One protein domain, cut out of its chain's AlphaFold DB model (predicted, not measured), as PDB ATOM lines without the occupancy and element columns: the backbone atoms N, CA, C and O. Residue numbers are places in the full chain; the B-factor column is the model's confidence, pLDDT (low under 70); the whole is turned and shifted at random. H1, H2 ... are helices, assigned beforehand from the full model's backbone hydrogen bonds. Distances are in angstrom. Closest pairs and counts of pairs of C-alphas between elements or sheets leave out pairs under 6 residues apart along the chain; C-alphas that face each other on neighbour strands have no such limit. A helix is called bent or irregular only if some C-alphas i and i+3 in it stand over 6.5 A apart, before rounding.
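This is residues 2 to 78 and 96 to 184 of the 283 residues of an uncharacterized protein of Shewanella pealeana (strain ATCC 700345 / ANG-SQ1) (UniProt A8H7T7). A compact knot of helices is built round H1, which runs through the core with H7 side by side with it; the long H6 crosses H1, and H8 crosses it on the side away from the bent helix H2. H4 packs on the first arm of H2 and one end of H6, the short H3 packs on the second arm, and H5 sits at the end of H1, far from the core. The printed part has 166 residues with eight named helices, H1 to H8 in order, and no named strand: all helix. It is compact, with a radius of gyration of the C-alphas of 15.7 A and spans of 46 by 37 by 32 A.

H1, residues 3 to 23, begins at C-alpha 3 (-22.393, 71.383, 64.850) and is 30.3 A long. H2, residues 27 to 48, was assigned as one helix by its hydrogen bonds but is bent: C-alphas 35 and 38 are 7.6 A apart. Its arms are H2a, residues 27 to 35, 13.5 A, and H2b, residues 38 to 48, 15.8 A. H3 is residues 53 to 56, 5.8 A; H4 residues 61 to 77, 23.7 A; H5 residues 96 to 104, 11.8 A. H6, residues 113 to 139, is the longest at 37.5 A, with a kink of 32 degrees near residue 129; it is neither bent nor irregular, but only just: C-alphas 123 and 126 are 6.0 A apart. H7 is residues 144 to 158, 21.3 A; H8, residues 164 to 173, 14.2 A, ends at C-alpha 173 (-15.600, 76.124, 75.700).

H2, taken whole, is the hub, touching 6 other helices. H1 and H2a form a helical hairpin, closest C-alphas Ala 22 and Ser 30, 4.8 A. H2b touches H7, Val 45 to Ala 150, 5.1 A between C-alphas, at a steep tilt of 66 degrees. H2b touches H6 with C-alphas of Pro 38 and Gly 126 closest, 5.3 A. H1 touches H7 at a shallow tilt of 12 degrees, the same way, closest C-alphas Leu 7 and Ile 148, 6.2 A. H1 touches H8 with residues 5 to 13 alone, closest C-alphas Ala 9 and Val 168, 5.5 A. H6 and H8 are apart. Every O i to N i+4 pair is within hydrogen-bond range in H1, H2b, H4, H5 and H8, but 3 of 5 in H2a, 22 of 23 in H6 and 9 of 11 in H7; H3 is too short for one.

The C-alphas farthest apart, Asp 103 and Gly 141, are 46.6 A apart. Residues 79 to 95 are cut out, with 12.2 A between C-alphas 78 and 96. Of the links that are printed whole, none is long. Mean pLDDT of the printed part is 71.8; 71 residues are under 70, among them 53 to 67, 96 to 114 and 173 to 184.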
ATOM      1  N   ASN A   2     -18.408  69.827  66.818       68.56
ATOM      2  CA  ASN A   2     -19.740  69.222  66.676       68.56
ATOM      3  C   ASN A   2     -20.780  70.329  66.425       68.56
ATOM      4  O   ASN A   2     -21.012  71.132  67.322       68.56
ATOM      5  N   GLN A   3     -21.392  70.371  65.237       70.88
ATOM      6  CA  GLN A   3     -22.393  71.383  64.850       70.88
ATOM      7  C   GLN A   3     -23.568  71.472  65.837       70.88
ATOM      8  O   GLN A   3     -24.104  72.550  66.059       70.88
ATOM      9  N   ILE A   4     -23.906  70.370  66.513       73.31
ATOM     10  CA  ILE A   4     -24.937  70.359  67.559       73.31
ATOM     11  C   ILE A   4     -24.513  71.179  68.783       73.31
ATOM     12  O   ILE A   4     -25.322  71.906  69.341       73.31
ATOM     13  N   GLN A   5     -23.238  71.125  69.180       74.88
ATOM     14  CA  GLN A   5     -22.736  71.919  70.309       74.88
ATOM     15  C   GLN A   5     -22.700  73.414  69.982       74.88
ATOM     16  O   GLN A   5     -22.898  74.238  70.868       74.88
ATOM     17  N   GLN A   6     -22.455  73.758  68.716       82.12
ATOM     18  CA  GLN A   6     -22.524  75.139  68.252       82.12
ATOM     19  C   GLN A   6     -23.967  75.649  68.274       82.12
ATOM     20  O   GLN A   6     -24.221  76.700  68.843       82.12
ATOM     21  N   LEU A   7     -24.912  74.876  67.736       83.44
ATOM     22  CA  LEU A   7     -26.339  75.199  67.754       83.44
ATOM     23  C   LEU A   7     -26.881  75.379  69.181       83.44
ATOM     24  O   LEU A   7     -27.629  76.310  69.456       83.44
ATOM     25  N   GLU A   8     -26.446  74.524  70.101       83.19
ATOM     26  CA  GLU A   8     -26.704  74.639  71.533       83.19
ATOM     27  C   GLU A   8     -26.159  75.944  72.141       83.19
ATOM     28  O   GLU A   8     -26.886  76.656  72.835       83.19
ATOM     29  N   ALA A   9     -24.885  76.261  71.889       86.62
ATOM     30  CA  ALA A   9     -24.243  77.467  72.408       86.62
ATOM     31  C   ALA A   9     -24.880  78.747  71.848       86.62
ATOM     32  O   ALA A   9     -25.122  79.685  72.605       86.62
ATOM     33  N   GLU A  10     -25.197  78.765  70.555       91.56
ATOM     34  CA  GLU A  10     -25.910  79.856  69.883       91.56
ATOM     35  C   GLU A  10     -27.269  80.110  70.537       91.56
ATOM     36  O   GLU A  10     -27.522  81.202  71.041       91.56
ATOM     37  N   ALA A  11     -28.110  79.077  70.627       90.81
ATOM     38  CA  ALA A  11     -29.444  79.176  71.207       90.81
ATOM     39  C   ALA A  11     -29.423  79.746  72.630       90.81
ATOM     40  O   ALA A  11     -30.159  80.682  72.946       90.81
ATOM     41  N   PHE A  12     -28.539  79.219  73.480       90.75
ATOM     42  CA  PHE A  12     -28.428  79.686  74.855       90.75
ATOM     43  C   PHE A  12     -27.906  81.124  74.941       90.75
ATOM     44  O   PHE A  12     -28.403  81.903  75.749       90.75
ATOM     45  N   THR A  13     -26.943  81.502  74.097       91.44
ATOM     46  CA  THR A  13     -26.410  82.874  74.077       91.44
ATOM     47  C   THR A  13     -27.484  83.877  73.656       91.44
ATOM     48  O   THR A  13     -27.557  84.972  74.210       91.44
ATOM     49  N   ILE A  14     -28.368  83.498  72.730       93.19
ATOM     50  CA  ILE A  14     -29.504  84.334  72.326       93.19
ATOM     51  C   ILE A  14     -30.531  84.451  73.456       93.19
ATOM     52  O   ILE A  14     -31.011  85.551  73.719       93.19
ATOM     53  N   LEU A  15     -30.838  83.362  74.168       90.44
ATOM     54  CA  LEU A  15     -31.706  83.432  75.349       90.44
ATOM     55  C   LEU A  15     -31.097  84.295  76.462       90.44
ATOM     56  O   LEU A  15     -31.811  85.061  77.099       90.44
ATOM     57  N   ASP A  16     -29.787  84.211  76.687       88.50
ATOM     58  CA  ASP A  16     -29.083  85.048  77.661       88.50
ATOM     59  C   ASP A  16     -29.118  86.538  77.277       88.50
ATOM     60  O   ASP A  16     -29.317  87.408  78.126       88.50
ATOM     61  N   LEU A  17     -28.982  86.842  75.985       88.19
ATOM     62  CA  LEU A  17     -29.198  88.181  75.441       88.19
ATOM     63  C   LEU A  17     -30.641  88.649  75.680       88.19
ATOM     64  O   LEU A  17     -30.854  89.720  76.251       88.19
ATOM     65  N   HIS A  18     -31.629  87.833  75.312       89.75
ATOM     66  CA  HIS A  18     -33.041  88.125  75.556       89.75
ATOM     67  C   HIS A  18     -33.318  88.404  77.037       89.75
ATOM     68  O   HIS A  18     -33.986  89.382  77.353       89.75
ATOM     69  N   LEU A  19     -32.741  87.616  77.951       86.19
ATOM     70  CA  LEU A  19     -32.855  87.826  79.395       86.19
ATOM     71  C   LEU A  19     -32.325  89.201  79.818       86.19
ATOM     72  O   LEU A  19     -33.011  89.929  80.532       86.19
ATOM     73  N   LYS A  20     -31.126  89.582  79.362       83.50
ATOM     74  CA  LYS A  20     -30.532  90.898  79.666       83.50
ATOM     75  C   LYS A  20     -31.410  92.037  79.154       83.50
ATOM     76  O   LYS A  20     -31.654  93.001  79.881       83.50
ATOM     77  N   ASN A  21     -31.927  91.903  77.933       82.69
ATOM     78  CA  ASN A  21     -32.843  92.877  77.350       82.69
ATOM     79  C   ASN A  21     -34.144  92.962  78.149       82.69
ATOM     80  O   ASN A  21     -34.545  94.062  78.520       82.69
ATOM     81  N   ALA A  22     -34.763  91.826  78.471       83.62
ATOM     82  CA  ALA A  22     -36.007  91.763  79.225       83.62
ATOM     83  C   ALA A  22     -35.860  92.393  80.614       83.62
ATOM     84  O   ALA A  22     -36.705  93.187  81.017       83.62
ATOM     85  N   LEU A  23     -34.756  92.124  81.315       78.12
ATOM     86  CA  LEU A  23     -34.458  92.747  82.605       78.12
ATOM     87  C   LEU A  23     -34.305  94.273  82.485       78.12
ATOM     88  O   LEU A  23     -34.688  95.003  83.394       78.12
ATOM     89  N   SER A  24     -33.819  94.784  81.349       74.19
ATOM     90  CA  SER A  24     -33.726  96.231  81.100       74.19
ATOM     91  C   SER A  24     -35.062  96.925  80.775       74.19
ATOM     92  O   SER A  24     -35.109  98.158  80.729       74.19
ATOM     93  N   MET A  25     -36.147  96.165  80.566       71.25
ATOM     94  CA  MET A  25     -37.490  96.696  80.295       71.25
ATOM     95  C   MET A  25     -38.167  97.231  81.570       71.25
ATOM     96  O   MET A  25     -37.694  97.046  82.690       71.25
ATOM     97  N   ALA A  26     -39.286  97.944  81.412       55.88
ATOM     98  CA  ALA A  26     -40.063  98.444  82.544       55.88
ATOM     99  C   ALA A  26     -41.058  97.398  83.095       55.88
ATOM    100  O   ALA A  26     -41.820  96.814  82.330       55.88
ATOM    101  N   ASP A  27     -41.050  97.222  84.425       57.47
ATOM    102  CA  ASP A  27     -41.926  96.415  85.300       57.47
ATOM    103  C   ASP A  27     -42.670  95.206  84.714       57.47
ATOM    104  O   ASP A  27     -42.184  94.082  84.786       57.47
ATOM    105  N   SER A  28     -43.908  95.394  84.248       55.94
ATOM    106  CA  SER A  28     -44.812  94.276  83.950       55.94
ATOM    107  C   SER A  28     -44.393  93.517  82.700       55.94
ATOM    108  O   SER A  28     -44.602  92.309  82.605       55.94
ATOM    109  N   ASP A  29     -43.757  94.213  81.759       68.00
ATOM    110  CA  ASP A  29     -43.368  93.618  80.488       68.00
ATOM    111  C   ASP A  29     -42.130  92.730  80.664       68.00
ATOM    112  O   ASP A  29     -41.999  91.733  79.959       68.00
ATOM    113  N   SER A  30     -41.251  93.009  81.639       76.31
ATOM    114  CA  SER A  30     -40.023  92.222  81.833       76.31
ATOM    115  C   SER A  30     -40.316  90.784  82.254       76.31
ATOM    116  O   SER A  30     -39.737  89.860  81.692       76.31
ATOM    117  N   ILE A  31     -41.233  90.571  83.204       77.25
ATOM    118  CA  ILE A  31     -41.561  89.221  83.693       77.25
ATOM    119  C   ILE A  31     -42.198  88.406  82.573       77.25
ATOM    120  O   ILE A  31     -41.771  87.284  82.305       77.25
ATOM    121  N   THR A  32     -43.161  88.999  81.863       82.38
ATOM    122  CA  THR A  32     -43.773  88.375  80.691       82.38
ATOM    123  C   THR A  32     -42.716  87.973  79.668       82.38
ATOM    124  O   THR A  32     -42.696  86.813  79.263       82.38
ATOM    125  N   GLN A  33     -41.804  88.879  79.298       83.69
ATOM    126  CA  GLN A  33     -40.743  88.584  78.333       83.69
ATOM    127  C   GLN A  33     -39.800  87.477  78.818       83.69
ATOM    128  O   GLN A  33     -39.428  86.607  78.029       83.69
ATOM    129  N   ILE A  34     -39.458  87.447  80.108       82.19
ATOM    130  CA  ILE A  34     -38.621  86.388  80.685       82.19
ATOM    131  C   ILE A  34     -39.319  85.024  80.585       82.19
ATOM    132  O   ILE A  34     -38.690  84.043  80.190       82.19
ATOM    133  N   VAL A  35     -40.616  84.947  80.882       77.62
ATOM    134  CA  VAL A  35     -41.384  83.693  80.805       77.62
ATOM    135  C   VAL A  35     -41.460  83.166  79.370       77.62
ATOM    136  O   VAL A  35     -41.295  81.969  79.142       77.62
ATOM    137  N   ILE A  36     -41.677  84.051  78.392       81.75
ATOM    138  CA  ILE A  36     -41.923  83.644  77.001       81.75
ATOM    139  C   ILE A  36     -40.662  83.520  76.136       81.75
ATOM    140  O   ILE A  36     -40.750  83.021  75.017       81.75
ATOM    141  N   GLY A  37     -39.487  83.925  76.624       84.25
ATOM    142  CA  GLY A  37     -38.239  83.917  75.845       84.25
ATOM    143  C   GLY A  37     -37.962  82.610  75.075       84.25
ATOM    144  O   GLY A  37     -37.752  82.662  73.860       84.25
ATOM    145  N   PRO A  38     -38.034  81.424  75.718       83.38
ATOM    146  CA  PRO A  38     -37.836  80.141  75.038       83.38
ATOM    147  C   PRO A  38     -38.838  79.853  73.910       83.38
ATOM    148  O   PRO A  38     -38.439  79.363  72.850       83.38
ATOM    149  N   GLN A  39     -40.129  80.162  74.104       81.44
ATOM    150  CA  GLN A  39     -41.138  79.958  73.059       81.44
ATOM    151  C   GLN A  39     -40.976  80.957  71.909       81.44
ATOM    152  O   GLN A  39     -41.128  80.554  70.760       81.44
ATOM    153  N   CYS A  40     -40.574  82.202  72.189       87.69
ATOM    154  CA  CYS A  40     -40.302  83.205  71.158       87.69
ATOM    155  C   CYS A  40     -39.139  82.792  70.246       87.69
ATOM    156  O   CYS A  40     -39.266  82.885  69.027       87.69
ATOM    157  N   LEU A  41     -38.046  82.257  70.806       89.44
ATOM    158  CA  LEU A  41     -36.937  81.717  70.010       89.44
ATOM    159  C   LEU A  41     -37.408  80.593  69.077       89.44
ATOM    160  O   LEU A  41     -37.095  80.574  67.886       89.44
ATOM    161  N   CYS A  42     -38.166  79.643  69.625       83.06
ATOM    162  CA  CYS A  42     -38.670  78.504  68.865       83.06
ATOM    163  C   CYS A  42     -39.643  78.931  67.766       83.06
ATOM    164  O   CYS A  42     -39.567  78.414  66.654       83.06
ATOM    165  N   GLU A  43     -40.554  79.852  68.077       84.44
ATOM    166  CA  GLU A  43     -41.502  80.426  67.128       84.44
ATOM    167  C   GLU A  43     -40.771  81.126  65.986       84.44
ATOM    168  O   GLU A  43     -41.013  80.787  64.830       84.44
ATOM    169  N   ALA A  44     -39.816  82.007  66.296       89.00
ATOM    170  CA  ALA A  44     -39.048  82.731  65.290       89.00
ATOM    171  C   ALA A  44     -38.312  81.780  64.332       89.00
ATOM    172  O   ALA A  44     -38.414  81.917  63.112       89.00
ATOM    173  N   VAL A  45     -37.635  80.757  64.869       89.50
ATOM    174  CA  VAL A  45     -36.938  79.755  64.049       89.50
ATOM    175  C   VAL A  45     -37.913  78.919  63.224       89.50
ATOM    176  O   VAL A  45     -37.669  78.671  62.046       89.50
ATOM    177  N   CYS A  46     -39.028  78.483  63.812       80.81
ATOM    178  CA  CYS A  46     -40.016  77.689  63.091       80.81
ATOM    179  C   CYS A  46     -40.654  78.486  61.948       80.81
ATOM    180  O   CYS A  46     -40.732  77.966  60.839       80.81
ATOM    181  N   ILE A  47     -41.059  79.736  62.188       86.94
ATOM    182  CA  ILE A  47     -41.635  80.614  61.162       86.94
ATOM    183  C   ILE A  47     -40.646  80.811  60.012       86.94
ATOM    184  O   ILE A  47     -41.023  80.651  58.851       86.94
ATOM    185  N   GLU A  48     -39.382  81.094  60.325       90.56
ATOM    186  CA  GLU A  48     -38.341  81.288  59.314       90.56
ATOM    187  C   GLU A  48     -38.115  80.036  58.453       90.56
ATOM    188  O   GLU A  48     -37.900  80.135  57.247       90.56
ATOM    189  N   LEU A  49     -38.222  78.847  59.049       85.88
ATOM    190  CA  LEU A  49     -38.084  77.570  58.344       85.88
ATOM    191  C   LEU A  49     -39.402  77.061  57.731       85.88
ATOM    192  O   LEU A  49     -39.437  75.962  57.178       85.88
ATOM    193  N   GLY A  50     -40.493  77.829  57.816       83.56
ATOM    194  CA  GLY A  50     -41.807  77.430  57.301       83.56
ATOM    195  C   GLY A  50     -42.443  76.253  58.051       83.56
ATOM    196  O   GLY A  50     -43.212  75.492  57.462       83.56
ATOM    197  N   ALA A  51     -42.113  76.083  59.331       77.81
ATOM    198  CA  ALA A  51     -42.639  75.058  60.222       77.81
ATOM    199  C   ALA A  51     -43.626  75.640  61.253       77.81
ATOM    200  O   ALA A  51     -43.492  76.767  61.725       77.81
ATOM    201  N   ASP A  52     -44.599  74.832  61.667       76.31
ATOM    202  CA  ASP A  52     -45.659  75.194  62.619       76.31
ATOM    203  C   ASP A  52     -45.535  74.482  63.977       76.31
ATOM    204  O   ASP A  52     -46.356  74.672  64.871       76.31
ATOM    205  N   ILE A  53     -44.476  73.695  64.180       65.94
ATOM    206  CA  ILE A  53     -44.306  72.869  65.385       65.94
ATOM    207  C   ILE A  53     -44.122  73.672  66.681       65.94
ATOM    208  O   ILE A  53     -44.303  73.126  67.769       65.94
ATOM    209  N   HIS A  54     -43.813  74.968  66.589       65.25
ATOM    210  CA  HIS A  54     -43.786  75.870  67.743       65.25
ATOM    211  C   HIS A  54     -45.150  75.942  68.452       65.25
ATOM    212  O   HIS A  54     -45.206  76.157  69.659       65.25
ATOM    213  N   GLN A  55     -46.258  75.682  67.751       65.31
ATOM    214  CA  GLN A  55     -47.602  75.691  68.339       65.31
ATOM    215  C   GLN A  55     -47.764  74.669  69.473       65.31
ATOM    216  O   GLN A  55     -48.573  74.866  70.376       65.31
ATOM    217  N   PHE A  56     -46.977  73.587  69.471       59.25
ATOM    218  CA  PHE A  56     -47.065  72.553  70.504       59.25
ATOM    219  C   PHE A  56     -46.470  72.970  71.854       59.25
ATOM    220  O   PHE A  56     -46.815  72.373  72.883       59.25
ATOM    221  N   ILE A  57     -45.597  73.979  71.862       59.44
ATOM    222  CA  ILE A  57     -44.916  74.471  73.068       59.44
ATOM    223  C   ILE A  57     -45.491  75.788  73.588       59.44
ATOM    224  O   ILE A  57     -45.047  76.249  74.635       59.44
ATOM    225  N   MET A  58     -46.480  76.364  72.896       60.44
ATOM    226  CA  MET A  58     -47.158  77.571  73.358       60.44
ATOM    227  C   MET A  58     -47.787  77.323  74.727       60.44
ATOM    228  O   MET A  58     -48.525  76.347  74.920       60.44
ATOM    229  N   LEU A  59     -47.450  78.196  75.676       60.34
ATOM    230  CA  LEU A  59     -48.007  78.162  77.021       60.34
ATOM    231  C   LEU A  59     -49.503  78.475  76.950       60.34
ATOM    232  O   LEU A  59     -49.916  79.437  76.304       60.34
ATOM    233  N   ASN A  60     -50.320  77.661  77.617       65.56
ATOM    234  CA  ASN A  60     -51.701  78.048  77.896       65.56
ATOM    235  C   ASN A  60     -51.750  79.039  79.074       65.56
ATOM    236  O   ASN A  60     -50.754  79.208  79.776       65.56
ATOM    237  N   ASP A  61     -52.910  79.652  79.311       63.50
ATOM    238  CA  ASP A  61     -53.082  80.668  80.360       63.50
ATOM    239  C   ASP A  61     -52.605  80.180  81.735       63.50
ATOM    240  O   ASP A  61     -51.876  80.880  82.428       63.50
ATOM    241  N   GLU A  62     -52.937  78.945  82.118       54.00
ATOM    242  CA  GLU A  62     -52.522  78.382  83.407       54.00
ATOM    243  C   GLU A  62     -50.995  78.222  83.500       54.00
ATOM    244  O   GLU A  62     -50.387  78.572  84.509       54.00
ATOM    245  N   GLN A  63     -50.361  77.718  82.441       58.25
ATOM    246  CA  GLN A  63     -48.911  77.541  82.371       58.25
ATOM    247  C   GLN A  63     -48.175  78.883  82.345       58.25
ATOM    248  O   GLN A  63     -47.113  79.012  82.956       58.25
ATOM    249  N   PHE A  64     -48.740  79.878  81.661       66.75
ATOM    250  CA  PHE A  64     -48.215  81.236  81.633       66.75
ATOM    251  C   PHE A  64     -48.282  81.884  83.018       66.75
ATOM    252  O   PHE A  64     -47.259  82.359  83.499       66.75
ATOM    253  N   GLU A  65     -49.433  81.831  83.695       62.28
ATOM    254  CA  GLU A  65     -49.604  82.373  85.051       62.28
ATOM    255  C   GLU A  65     -48.674  81.687  86.065       62.28
ATOM    256  O   GLU A  65     -48.079  82.342  86.919       62.28
ATOM    257  N   GLN A  66     -48.474  80.369  85.948       59.91
ATOM    258  CA  GLN A  66     -47.511  79.638  86.779       59.91
ATOM    259  C   GLN A  66     -46.065  80.085  86.525       59.91
ATOM    260  O   GLN A  66     -45.313  80.301  87.477       59.91
ATOM    261  N   GLY A  67     -45.671  80.232  85.256       61.59
ATOM    262  CA  GLY A  67     -44.349  80.741  84.886       61.59
ATOM    263  C   GLY A  67     -44.135  82.178  85.364       61.59
ATOM    264  O   GLY A  67     -43.080  82.493  85.915       61.59
ATOM    265  N   TYR A  68     -45.159  83.019  85.222       75.12
ATOM    266  CA  TYR A  68     -45.171  84.399  85.693       75.12
ATOM    267  C   TYR A  68     -44.950  84.460  87.204       75.12
ATOM    268  O   TYR A  68     -43.992  85.088  87.648       75.12
ATOM    269  N   ALA A  69     -45.757  83.742  87.990       64.25
ATOM    270  CA  ALA A  69     -45.638  83.713  89.447       64.25
ATOM    271  C   ALA A  69     -44.282  83.160  89.922       64.25
ATOM    272  O   ALA A  69     -43.751  83.594  90.944       64.25
ATOM    273  N   PHE A  70     -43.695  82.209  89.188       65.00
ATOM    274  CA  PHE A  70     -42.361  81.689  89.486       65.00
ATOM    275  C   PHE A  70     -41.268  82.748  89.283       65.00
ATOM    276  O   PHE A  70     -40.466  82.975  90.190       65.00
ATOM    277  N   VAL A  71     -41.248  83.411  88.122       69.44
ATOM    278  CA  VAL A  71     -40.269  84.466  87.806       69.44
ATOM    279  C   VAL A  71     -40.453  85.674  88.725       69.44
ATOM    280  O   VAL A  71     -39.471  86.197  89.252       69.44
ATOM    281  N   GLU A  72     -41.699  86.075  88.982       73.50
ATOM    282  CA  GLU A  72     -42.037  87.099  89.970       73.50
ATOM    283  C   GLU A  72     -41.495  86.713  91.351       73.50
ATOM    284  O   GLU A  72     -40.801  87.502  91.983       73.50
ATOM    285  N   GLY A  73     -41.689  85.462  91.776       62.94
ATOM    286  CA  GLY A  73     -41.160  84.948  93.037       62.94
ATOM    287  C   GLY A  73     -39.629  84.977  93.145       62.94
ATOM    288  O   GLY A  73     -39.122  85.239  94.237       62.94
ATOM    289  N   ILE A  74     -38.888  84.733  92.055       65.75
ATOM    290  CA  ILE A  74     -37.417  84.884  92.019       65.75
ATOM    291  C   ILE A  74     -37.038  86.351  92.250       65.75
ATOM    292  O   ILE A  74     -36.229  86.655  93.124       65.75
ATOM    293  N   ILE A  75     -37.673  87.262  91.513       69.19
ATOM    294  CA  ILE A  75     -37.391  88.702  91.581       69.19
ATOM    295  C   ILE A  75     -37.781  89.279  92.955       69.19
ATOM    296  O   ILE A  75     -37.086  90.135  93.505       69.19
ATOM    297  N   GLU A  76     -38.883  88.813  93.543       66.38
ATOM    298  CA  GLU A  76     -39.380  89.299  94.831       66.38
ATOM    299  C   GLU A  76     -38.654  88.702  96.044       66.38
ATOM    300  O   GLU A  76     -38.524  89.384  97.067       66.38
ATOM    301  N   ARG A  77     -38.154  87.459  95.963       58.47
ATOM    302  CA  ARG A  77     -37.471  86.790  97.086       58.47
ATOM    303  C   ARG A  77     -36.263  87.570  97.588       58.47
ATOM    304  O   ARG A  77     -36.123  87.732  98.803       58.47
ATOM    305  N   ASP A  78     -35.447  88.110  96.689       54.06
ATOM    306  CA  ASP A  78     -34.259  88.880  97.073       54.06
ATOM    307  C   ASP A  78     -34.573  90.356  97.393       54.06
ATOM    308  O   ASP A  78     -33.786  91.093  97.977       54.06
ATOM    309  N   PRO A  96     -39.292  99.098  89.976       48.47
ATOM    310  CA  PRO A  96     -38.260  98.617  90.871       48.47
ATOM    311  C   PRO A  96     -37.246  97.764  90.127       48.47
ATOM    312  O   PRO A  96     -36.083  97.804  90.502       48.47
ATOM    313  N   ILE A  97     -37.671  97.058  89.073       48.22
ATOM    314  CA  ILE A  97     -36.814  96.212  88.237       48.22
ATOM    315  C   ILE A  97     -35.950  97.097  87.347       48.22
ATOM    316  O   ILE A  97     -34.735  96.988  87.373       48.22
ATOM    317  N   GLY A  98     -36.536  98.066  86.645       46.44
ATOM    318  CA  GLY A  98     -35.792  99.004  85.806       46.44
ATOM    319  C   GLY A  98     -34.928  99.994  86.594       46.44
ATOM    320  O   GLY A  98     -33.984 100.556  86.037       46.44
ATOM    321  N   LYS A  99     -35.221 100.229  87.882       48.62
ATOM    322  CA  LYS A  99     -34.308 100.922  88.806       48.62
ATOM    323  C   LYS A  99     -33.183  99.988  89.261       48.62
ATOM    324  O   LYS A  99     -32.031 100.374  89.146       48.62
ATOM    325  N   TRP A 100     -33.509  98.772  89.697       56.53
ATOM    326  CA  TRP A 100     -32.540  97.753  90.104       56.53
ATOM    327  C   TRP A 100     -31.555  97.410  88.983       56.53
ATOM    328  O   TRP A 100     -30.358  97.520  89.190       56.53
ATOM    329  N   VAL A 101     -32.027  97.141  87.762       49.69
ATOM    330  CA  VAL A 101     -31.167  96.930  86.593       49.69
ATOM    331  C   VAL A 101     -30.317  98.152  86.321       49.69
ATOM    332  O   VAL A 101     -29.139  98.009  86.061       49.69
ATOM    333  N   ARG A 102     -30.849  99.369  86.412       53.88
ATOM    334  CA  ARG A 102     -30.035 100.575  86.206       53.88
ATOM    335  C   ARG A 102     -28.951 100.748  87.274       53.88
ATOM    336  O   ARG A 102     -27.894 101.280  86.954       53.88
ATOM    337  N   ASP A 103     -29.215 100.292  88.495       51.03
ATOM    338  CA  ASP A 103     -28.268 100.289  89.609       51.03
ATOM    339  C   ASP A 103     -27.243  99.130  89.477       51.03
ATOM    340  O   ASP A 103     -26.088  99.298  89.865       51.03
ATOM    341  N   SER A 104     -27.627  98.003  88.857       49.91
ATOM    342  CA  SER A 104     -26.781  96.827  88.561       49.91
ATOM    343  C   SER A 104     -26.062  96.887  87.200       49.91
ATOM    344  O   SER A 104     -25.120  96.126  86.961       49.91
ATOM    345  N   VAL A 105     -26.472  97.776  86.285       43.72
ATOM    346  CA  VAL A 105     -25.882  97.956  84.946       43.72
ATOM    347  C   VAL A 105     -24.572  98.738  85.077       43.72
ATOM    348  O   VAL A 105     -24.479  99.955  84.941       43.72
ATOM    349  N   GLY A 106     -23.553  97.933  85.357       51.34
ATOM    350  CA  GLY A 106     -22.107  98.108  85.261       51.34
ATOM    351  C   GLY A 106     -21.489  96.701  85.138       51.34
ATOM    352  O   GLY A 106     -22.206  95.753  84.823       51.34
ATOM    353  N   GLU A 107     -20.198  96.513  85.430       46.12
ATOM    354  CA  GLU A 107     -19.490  95.205  85.390       46.12
ATOM    355  C   GLU A 107     -20.094  94.086  86.287       46.12
ATOM    356  O   GLU A 107     -19.541  92.995  86.347       46.12
ATOM    357  N   GLN A 108     -21.220  94.318  86.973       54.97
ATOM    358  CA  GLN A 108     -21.747  93.473  88.051       54.97
ATOM    359  C   GLN A 108     -23.004  92.663  87.696       54.97
ATOM    360  O   GLN A 108     -23.370  91.789  88.475       54.97
ATOM    361  N   LEU A 109     -23.648  92.877  86.536       60.81
ATOM    362  CA  LEU A 109     -24.849  92.099  86.177       60.81
ATOM    363  C   LEU A 109     -24.549  90.595  86.063       60.81
ATOM    364  O   LEU A 109     -25.384  89.779  86.423       60.81
ATOM    365  N   ALA A 110     -23.356  90.219  85.594       60.41
ATOM    366  CA  ALA A 110     -22.961  88.814  85.477       60.41
ATOM    367  C   ALA A 110     -22.825  88.102  86.837       60.41
ATOM    368  O   ALA A 110     -23.032  86.891  86.908       60.41
ATOM    369  N   ASP A 111     -22.511  88.856  87.893       61.88
ATOM    370  CA  ASP A 111     -22.346  88.359  89.262       61.88
ATOM    371  C   ASP A 111     -23.631  88.506  90.096       61.88
ATOM    372  O   ASP A 111     -23.662  88.145  91.276       61.88
ATOM    373  N   ASP A 112     -24.696  89.038  89.498       64.25
ATOM    374  CA  ASP A 112     -25.946  89.309  90.186       64.25
ATOM    375  C   ASP A 112     -26.726  88.002  90.477       64.25
ATOM    376  O   ASP A 112     -26.979  87.215  89.558       64.25
ATOM    377  N   PRO A 113     -27.142  87.746  91.735       64.62
ATOM    378  CA  PRO A 113     -27.833  86.512  92.110       64.62
ATOM    379  C   PRO A 113     -29.147  86.258  91.360       64.62
ATOM    380  O   PRO A 113     -29.424  85.110  91.006       64.62
ATOM    381  N   ILE A 114     -29.934  87.304  91.084       69.62
ATOM    382  CA  ILE A 114     -31.208  87.200  90.359       69.62
ATOM    383  C   ILE A 114     -30.927  86.853  88.900       69.62
ATOM    384  O   ILE A 114     -31.533  85.932  88.350       69.62
ATOM    385  N   TYR A 115     -29.980  87.553  88.271       72.69
ATOM    386  CA  TYR A 115     -29.572  87.247  86.903       72.69
ATOM    387  C   TYR A 115     -29.032  85.816  86.788       72.69
ATOM    388  O   TYR A 115     -29.427  85.095  85.874       72.69
ATOM    389  N   ILE A 116     -28.198  85.364  87.730       70.50
ATOM    390  CA  ILE A 116     -27.673  83.993  87.763       70.50
ATOM    391  C   ILE A 116     -28.812  82.972  87.885       70.50
ATOM    392  O   ILE A 116     -28.816  81.972  87.165       70.50
ATOM    393  N   GLU A 117     -29.790  83.200  88.764       68.38
ATOM    394  CA  GLU A 117     -30.921  82.284  88.953       68.38
ATOM    395  C   GLU A 117     -31.807  82.197  87.698       68.38
ATOM    396  O   GLU A 117     -32.123  81.096  87.235       68.38
ATOM    397  N   LEU A 118     -32.117  83.334  87.071       73.06
ATOM    398  CA  LEU A 118     -32.886  83.387  85.822       73.06
ATOM    399  C   LEU A 118     -32.112  82.801  84.632       73.06
ATOM    400  O   LEU A 118     -32.673  82.063  83.817       73.06
ATOM    401  N   ARG A 119     -30.805  83.052  84.547       78.75
ATOM    402  CA  ARG A 119     -29.932  82.455  83.532       78.75
ATOM    403  C   ARG A 119     -29.867  80.936  83.686       78.75
ATOM    404  O   ARG A 119     -29.924  80.224  82.686       78.75
ATOM    405  N   ASN A 120     -29.807  80.424  84.916       69.56
ATOM    406  CA  ASN A 120     -29.847  78.986  85.196       69.56
ATOM    407  C   ASN A 120     -31.199  78.358  84.820       69.56
ATOM    408  O   ASN A 120     -31.232  77.240  84.297       69.56
ATOM    409  N   MET A 121     -32.311  79.070  85.032       76.00
ATOM    410  CA  MET A 121     -33.631  78.652  84.545       76.00
ATOM    411  C   MET A 121     -33.633  78.504  83.015       76.00
ATOM    412  O   MET A 121     -34.115  77.498  82.495       76.00
ATOM    413  N   TYR A 122     -33.043  79.453  82.283       76.00
ATOM    414  CA  TYR A 122     -32.885  79.335  80.830       76.00
ATOM    415  C   TYR A 122     -31.952  78.200  80.424       76.00
ATOM    416  O   TYR A 122     -32.292  77.441  79.524       76.00
ATOM    417  N   GLN A 123     -30.816  78.038  81.101       71.06
ATOM    418  CA  GLN A 123     -29.842  76.989  80.793       71.06
ATOM    419  C   GLN A 123     -30.419  75.578  80.963       71.06
ATOM    420  O   GLN A 123     -29.994  74.654  80.274       71.06
ATOM    421  N   THR A 124     -31.357  75.413  81.894       64.81
ATOM    422  CA  THR A 124     -32.028  74.143  82.170       64.81
ATOM    423  C   THR A 124     -33.326  74.059  81.374       64.81
ATOM    424  O   THR A 124     -33.334  73.657  80.214       64.81
ATOM    425  N   PHE A 125     -34.421  74.519  81.970       62.97
ATOM    426  CA  PHE A 125     -35.762  74.389  81.425       62.97
ATOM    427  C   PHE A 125     -35.939  75.077  80.063       62.97
ATOM    428  O   PHE A 125     -36.548  74.508  79.156       62.97
ATOM    429  N   GLY A 126     -35.390  76.286  79.899       68.94
ATOM    430  CA  GLY A 126     -35.491  77.020  78.635       68.94
ATOM    431  C   GLY A 126     -34.842  76.268  77.470       68.94
ATOM    432  O   GLY A 126     -35.448  76.115  76.409       68.94
ATOM    433  N   MET A 127     -33.639  75.737  77.686       77.62
ATOM    434  CA  MET A 127     -32.918  74.957  76.684       77.62
ATOM    435  C   MET A 127     -33.560  73.598  76.407       77.62
ATOM    436  O   MET A 127     -33.528  73.169  75.257       77.62
ATOM    437  N   ASP A 128     -34.194  72.943  77.382       67.56
ATOM    438  CA  ASP A 128     -34.921  71.689  77.139       67.56
ATOM    439  C   ASP A 128     -36.058  71.883  76.117       67.56
ATOM    440  O   ASP A 128     -36.229  71.071  75.203       67.56
ATOM    441  N   ILE A 129     -36.798  72.996  76.217       69.50
ATOM    442  CA  ILE A 129     -37.837  73.361  75.239       69.50
ATOM    443  C   ILE A 129     -37.212  73.600  73.862       69.50
ATOM    444  O   ILE A 129     -37.640  73.005  72.867       69.50
ATOM    445  N   VAL A 130     -36.196  74.464  73.807       79.69
ATOM    446  CA  VAL A 130     -35.575  74.896  72.547       79.69
ATOM    447  C   VAL A 130     -34.933  73.729  71.813       79.69
ATOM    448  O   VAL A 130     -35.180  73.525  70.624       79.69
ATOM    449  N   LEU A 131     -34.156  72.909  72.518       77.69
ATOM    450  CA  LEU A 131     -33.489  71.754  71.927       77.69
ATOM    451  C   LEU A 131     -34.475  70.650  71.548       77.69
ATOM    452  O   LEU A 131     -34.216  69.933  70.581       77.69
ATOM    453  N   GLY A 132     -35.615  70.535  72.237       67.25
ATOM    454  CA  GLY A 132     -36.711  69.658  71.827       67.25
ATOM    455  C   GLY A 132     -37.266  70.037  70.451       67.25
ATOM    456  O   GLY A 132     -37.337  69.190  69.558       67.25
ATOM    457  N   ILE A 133     -37.587  71.320  70.246       76.06
ATOM    458  CA  ILE A 133     -38.062  71.834  68.951       76.06
ATOM    459  C   ILE A 133     -36.981  71.722  67.876       76.06
ATOM    460  O   ILE A 133     -37.253  71.250  66.773       76.06
ATOM    461  N   PHE A 134     -35.743  72.103  68.181       80.62
ATOM    462  CA  PHE A 134     -34.652  72.042  67.209       80.62
ATOM    463  C   PHE A 134     -34.337  70.606  66.798       80.62
ATOM    464  O   PHE A 134     -34.139  70.350  65.614       80.62
ATOM    465  N   SER A 135     -34.378  69.651  67.730       72.31
ATOM    466  CA  SER A 135     -34.230  68.228  67.403       72.31
ATOM    467  C   SER A 135     -35.315  67.757  66.435       72.31
ATOM    468  O   SER A 135     -35.014  67.047  65.480       72.31
ATOM    469  N   GLU A 136     -36.564  68.189  66.625       68.94
ATOM    470  CA  GLU A 136     -37.653  67.872  65.697       68.94
ATOM    471  C   GLU A 136     -37.444  68.514  64.315       68.94
ATOM    472  O   GLU A 136     -37.643  67.856  63.294       68.94
ATOM    473  N   LEU A 137     -36.974  69.764  64.248       70.81
ATOM    474  CA  LEU A 137     -36.628  70.412  62.975       70.81
ATOM    475  C   LEU A 137     -35.510  69.662  62.240       70.81
ATOM    476  O   LEU A 137     -35.619  69.446  61.032       70.81
ATOM    477  N   LEU A 138     -34.472  69.225  62.958       75.12
ATOM    478  CA  LEU A 138     -33.388  68.409  62.403       75.12
ATOM    479  C   LEU A 138     -33.916  67.057  61.895       75.12
ATOM    480  O   LEU A 138     -33.585  66.639  60.787       75.12
ATOM    481  N   ASN A 139     -34.806  66.398  62.647       73.19
ATOM    482  CA  ASN A 139     -35.431  65.132  62.241       73.19
ATOM    483  C   ASN A 139     -36.305  65.268  60.987       73.19
ATOM    484  O   ASN A 139     -36.438  64.317  60.217       73.19
ATOM    485  N   ARG A 140     -36.870  66.457  60.750       74.25
ATOM    486  CA  ARG A 140     -37.599  66.799  59.517       74.25
ATOM    487  C   ARG A 140     -36.684  67.094  58.326       74.25
ATOM    488  O   ARG A 140     -37.187  67.366  57.240       74.25
ATOM    489  N   GLY A 141     -35.367  67.004  58.509       74.50
ATOM    490  CA  GLY A 141     -34.367  67.161  57.457       74.50
ATOM    491  C   GLY A 141     -33.794  68.571  57.332       74.50
ATOM    492  O   GLY A 141     -33.158  68.859  56.320       74.50
ATOM    493  N   ASN A 142     -34.006  69.451  58.316       78.94
ATOM    494  CA  ASN A 142     -33.307  70.734  58.341       78.94
ATOM    495  C   ASN A 142     -31.844  70.528  58.746       78.94
ATOM    496  O   ASN A 142     -31.541  69.775  59.668       78.94
ATOM    497  N   GLU A 143     -30.940  71.238  58.080       85.75
ATOM    498  CA  GLU A 143     -29.520  71.237  58.426       85.75
ATOM    499  C   GLU A 143     -29.253  72.162  59.631       85.75
ATOM    500  O   GLU A 143     -29.876  73.224  59.724       85.75
ATOM    501  N   PRO A 144     -28.300  71.840  60.528       83.88
ATOM    502  CA  PRO A 144     -27.960  72.688  61.677       83.88
ATOM    503  C   PRO A 144     -27.635  74.142  61.307       83.88
ATOM    504  O   PRO A 144     -28.037  75.066  62.012       83.88
ATOM    505  N   ASP A 145     -26.960  74.353  60.175       86.88
ATOM    506  CA  ASP A 145     -26.579  75.686  59.701       86.88
ATOM    507  C   ASP A 145     -27.811  76.536  59.325       86.88
ATOM    508  O   ASP A 145     -27.788  77.756  59.486       86.88
ATOM    509  N   LEU A 146     -28.915  75.909  58.888       90.44
ATOM    510  CA  LEU A 146     -30.180  76.609  58.628       90.44
ATOM    511  C   LEU A 146     -30.840  77.072  59.926       90.44
ATOM    512  O   LEU A 146     -31.372  78.177  59.975       90.44
ATOM    513  N   LEU A 147     -30.770  76.263  60.985       90.62
ATOM    514  CA  LEU A 147     -31.280  76.650  62.300       90.62
ATOM    515  C   LEU A 147     -30.466  77.820  62.867       90.62
ATOM    516  O   LEU A 147     -31.050  78.777  63.361       90.62
ATOM    517  N   ILE A 148     -29.134  77.795  62.736       90.31
ATOM    518  CA  ILE A 148     -28.261  78.907  63.157       90.31
ATOM    519  C   ILE A 148     -28.567  80.189  62.368       90.31
ATOM    520  O   ILE A 148     -28.668  81.272  62.952       90.31
ATOM    521  N   ALA A 149     -28.773  80.079  61.054       90.62
ATOM    522  CA  ALA A 149     -29.168  81.215  60.226       90.62
ATOM    523  C   ALA A 149     -30.543  81.778  60.630       90.62
ATOM    524  O   ALA A 149     -30.708  82.994  60.705       90.62
ATOM    525  N   ALA A 150     -31.511  80.913  60.944       91.94
ATOM    526  CA  ALA A 150     -32.832  81.328  61.406       91.94
ATOM    527  C   ALA A 150     -32.779  82.022  62.776       91.94
ATOM    528  O   ALA A 150     -33.362  83.089  62.958       91.94
ATOM    529  N   MET A 151     -32.004  81.474  63.716       93.06
ATOM    530  CA  MET A 151     -31.748  82.090  65.021       93.06
ATOM    531  C   MET A 151     -31.114  83.480  64.897       93.06
ATOM    532  O   MET A 151     -31.476  84.400  65.632       93.06
ATOM    533  N   SER A 152     -30.195  83.647  63.942       88.50
ATOM    534  CA  SER A 152     -29.494  84.915  63.714       88.50
ATOM    535  C   SER A 152     -30.448  86.062  63.378       88.50
ATOM    536  O   SER A 152     -30.176  87.191  63.773       88.50
ATOM    537  N   LYS A 153     -31.581  85.783  62.720       86.75
ATOM    538  CA  LYS A 153     -32.593  86.806  62.421       86.75
ATOM    539  C   LYS A 153     -33.289  87.321  63.674       86.75
ATOM    540  O   LYS A 153     -33.395  88.528  63.853       86.75
ATOM    541  N   TRP A 154     -33.698  86.430  64.577       87.19
ATOM    542  CA  TRP A 154     -34.292  86.860  65.844       87.19
ATOM    543  C   TRP A 154     -33.272  87.590  66.725       87.19
ATOM    544  O   TRP A 154     -33.578  88.616  67.323       87.19
ATOM    545  N   ARG A 155     -32.013  87.131  66.731       87.75
ATOM    546  CA  ARG A 155     -30.909  87.856  67.377       87.75
ATOM    547  C   ARG A 155     -30.776  89.289  66.847       87.75
ATOM    548  O   ARG A 155     -30.568  90.201  67.637       87.75
ATOM    549  N   GLU A 156     -30.885  89.501  65.537       85.94
ATOM    550  CA  GLU A 156     -30.836  90.846  64.944       85.94
ATOM    551  C   GLU A 156     -31.994  91.738  65.423       85.94
ATOM    552  O   GLU A 156     -31.778  92.924  65.671       85.94
ATOM    553  N   GLU A 157     -33.189  91.175  65.629       83.31
ATOM    554  CA  GLU A 157     -34.348  91.887  66.192       83.31
ATOM    555  C   GLU A 157     -34.158  92.268  67.668       83.31
ATOM    556  O   GLU A 157     -34.611  93.334  68.090       83.31
ATOM    557  N   LEU A 158     -33.442  91.444  68.443       82.12
ATOM    558  CA  LEU A 158     -33.054  91.753  69.825       82.12
ATOM    559  C   LEU A 158     -31.994  92.869  69.915       82.12
ATOM    560  O   LEU A 158     -31.777  93.426  70.993       82.12
ATOM    561  N   GLY A 159     -31.356  93.219  68.796       77.19
ATOM    562  CA  GLY A 159     -30.326  94.248  68.698       77.19
ATOM    563  C   GLY A 159     -28.904  93.683  68.637       77.19
ATOM    564  O   GLY A 159     -28.584  92.640  69.206       77.19
ATOM    565  N   TYR A 160     -28.024  94.396  67.928       63.19
ATOM    566  CA  TYR A 160     -26.616  94.015  67.801       63.19
ATOM    567  C   TYR A 160     -25.870  94.202  69.126       63.19
ATOM    568  O   TYR A 160     -25.880  95.293  69.698       63.19
ATOM    569  N   ILE A 161     -25.157  93.159  69.553       66.00
ATOM    570  CA  ILE A 161     -24.250  93.213  70.697       66.00
ATOM    571  C   ILE A 161     -22.836  92.868  70.250       66.00
ATOM    572  O   ILE A 161     -22.562  91.781  69.736       66.00
ATOM    573  N   GLU A 162     -21.924  93.806  70.489       70.88
ATOM    574  CA  GLU A 162     -20.489  93.582  70.365       70.88
ATOM    575  C   GLU A 162     -20.053  92.459  71.321       70.88
ATOM    576  O   GLU A 162     -20.395  92.466  72.502       70.88
ATOM    577  N   GLY A 163     -19.311  91.474  70.807       78.31
ATOM    578  CA  GLY A 163     -18.839  90.333  71.599       78.31
ATOM    579  C   GLY A 163     -19.783  89.128  71.645       78.31
ATOM    580  O   GLY A 163     -19.443  88.147  72.297       78.31
ATOM    581  N   PHE A 164     -20.914  89.137  70.927       85.81
ATOM    582  CA  PHE A 164     -21.814  87.975  70.859       85.81
ATOM    583  C   PHE A 164     -21.087  86.683  70.442       85.81
ATOM    584  O   PHE A 164     -21.206  85.666  71.117       85.81
ATOM    585  N   ASP A 165     -20.265  86.722  69.390       86.00
ATOM    586  CA  ASP A 165     -19.529  85.529  68.939       86.00
ATOM    587  C   ASP A 165     -18.526  85.042  70.005       86.00
ATOM    588  O   ASP A 165     -18.339  83.842  70.199       86.00
ATOM    589  N   THR A 166     -17.930  85.968  70.765       84.44
ATOM    590  CA  THR A 166     -17.055  85.645  71.905       84.44
ATOM    591  C   THR A 166     -17.829  84.959  73.032       84.44
ATOM    592  O   THR A 166     -17.317  84.041  73.669       84.44
ATOM    593  N   GLU A 167     -19.073  85.370  73.268       82.75
ATOM    594  CA  GLU A 167     -19.980  84.759  74.239       82.75
ATOM    595  C   GLU A 167     -20.412  83.345  73.820       82.75
ATOM    596  O   GLU A 167     -20.393  82.423  74.641       82.75
ATOM    597  N   VAL A 168     -20.704  83.138  72.531       85.75
ATOM    598  CA  VAL A 168     -20.965  81.805  71.964       85.75
ATOM    599  C   VAL A 168     -19.747  80.898  72.148       85.75
ATOM    600  O   VAL A 168     -19.879  79.774  72.642       85.75
ATOM    601  N   GLU A 169     -18.548  81.382  71.809       81.25
ATOM    602  CA  GLU A 169     -17.300  80.639  72.005       81.25
ATOM    603  C   GLU A 169     -17.057  80.305  73.480       81.25
ATOM    604  O   GLU A 169     -16.694  79.168  73.798       81.25
ATOM    605  N   ARG A 170     -17.309  81.246  74.399       76.69
ATOM    606  CA  ARG A 170     -17.194  81.007  75.843       76.69
ATOM    607  C   ARG A 170     -18.146  79.905  76.302       76.69
ATOM    608  O   ARG A 170     -17.696  78.926  76.897       76.69
ATOM    609  N   ASN A 171     -19.432  80.009  75.965       76.50
ATOM    610  CA  ASN A 171     -20.446  79.010  76.319       76.50
ATOM    611  C   ASN A 171     -20.111  77.616  75.752       76.50
ATOM    612  O   ASN A 171     -20.361  76.590  76.400       76.50
ATOM    613  N   LEU A 172     -19.499  77.567  74.566       77.25
ATOM    614  CA  LEU A 172     -19.027  76.341  73.929       77.25
ATOM    615  C   LEU A 172     -17.815  75.728  74.654       77.25
ATOM    616  O   LEU A 172     -17.780  74.513  74.891       77.25
ATOM    617  N   LEU A 173     -16.822  76.549  75.010       67.19
ATOM    618  CA  LEU A 173     -15.600  76.124  75.700       67.19
ATOM    619  C   LEU A 173     -15.892  75.620  77.113       67.19
ATOM    620  O   LEU A 173     -15.425  74.542  77.492       67.19
ATOM    621  N   GLU A 174     -16.714  76.360  77.851       64.50
ATOM    622  CA  GLU A 174     -17.128  76.031  79.217       64.50
ATOM    623  C   GLU A 174     -18.094  74.838  79.254       64.50
ATOM    624  O   GLU A 174     -18.312  74.226  80.298       64.50
ATOM    625  N   GLY A 175     -18.642  74.440  78.099       54.22
ATOM    626  CA  GLY A 175     -19.532  73.289  77.985       54.22
ATOM    627  C   GLY A 175     -20.856  73.482  78.723       54.22
ATOM    628  O   GLY A 175     -21.516  72.480  79.011       54.22
ATOM    629  N   ILE A 176     -21.225  74.743  78.978       58.25
ATOM    630  CA  ILE A 176     -22.423  75.197  79.695       58.25
ATOM    631  C   ILE A 176     -23.676  74.524  79.135       58.25
ATOM    632  O   ILE A 176     -24.524  74.069  79.897       58.25
ATOM    633  N   VAL A 177     -23.754  74.367  77.811       55.69
ATOM    634  CA  VAL A 177     -24.932  73.785  77.150       55.69
ATOM    635  C   VAL A 177     -24.781  72.283  76.885       55.69
ATOM    636  O   VAL A 177     -25.736  71.517  76.996       55.69
ATOM    637  N   SER A 178     -23.561  71.810  76.615       40.81
ATOM    638  CA  SER A 178     -23.307  70.404  76.252       40.81
ATOM    639  C   SER A 178     -23.288  69.426  77.429       40.81
ATOM    640  O   SER A 178     -23.031  68.239  77.224       40.81
ATOM    641  N   GLY A 179     -23.514  69.905  78.658       40.44
ATOM    642  CA  GLY A 179     -23.479  69.064  79.845       40.44
ATOM    643  C   GLY A 179     -22.143  68.337  79.979       40.44
ATOM    644  O   GLY A 179     -22.122  67.149  80.261       40.44
ATOM    645  N   LYS A 180     -20.990  69.000  79.812       34.84
ATOM    646  CA  LYS A 180     -19.694  68.357  80.125       34.84
ATOM    647  C   LYS A 180     -19.536  67.975  81.612       34.84
ATOM    648  O   LYS A 180     -18.581  67.283  81.942       34.84
ATOM    649  N   ASN A 181     -20.507  68.319  82.467       38.62
ATOM    650  CA  ASN A 181     -20.698  67.720  83.794       38.62
ATOM    651  C   ASN A 181     -21.518  66.405  83.799       38.62
ATOM    652  O   ASN A 181     -21.430  65.673  84.773       38.62
ATOM    653  N   ASN A 182     -22.252  66.063  82.730       35.56
ATOM    654  CA  ASN A 182     -23.035  64.833  82.539       35.56
ATOM    655  C   ASN A 182     -22.949  64.330  81.074       35.56
ATOM    656  O   ASN A 182     -23.737  64.702  80.212       35.56
ATOM    657  N   SER A 183     -21.945  63.482  80.820       29.33
ATOM    658  CA  SER A 183     -21.616  62.696  79.610       29.33
ATOM    659  C   SER A 183     -22.419  62.925  78.309       29.33
ATOM    660  O   SER A 183     -23.589  62.560  78.195       29.33
ATOM    661  N   ALA A 184     -21.700  63.316  77.252       33.66
ATOM    662  CA  ALA A 184     -22.144  63.437  75.854       33.66
ATOM    663  C   ALA A 184     -22.775  62.167  75.224       33.66
ATOM    664  O   ALA A 184     -23.332  62.226  74.127       33.66
TER     665      ALA A 184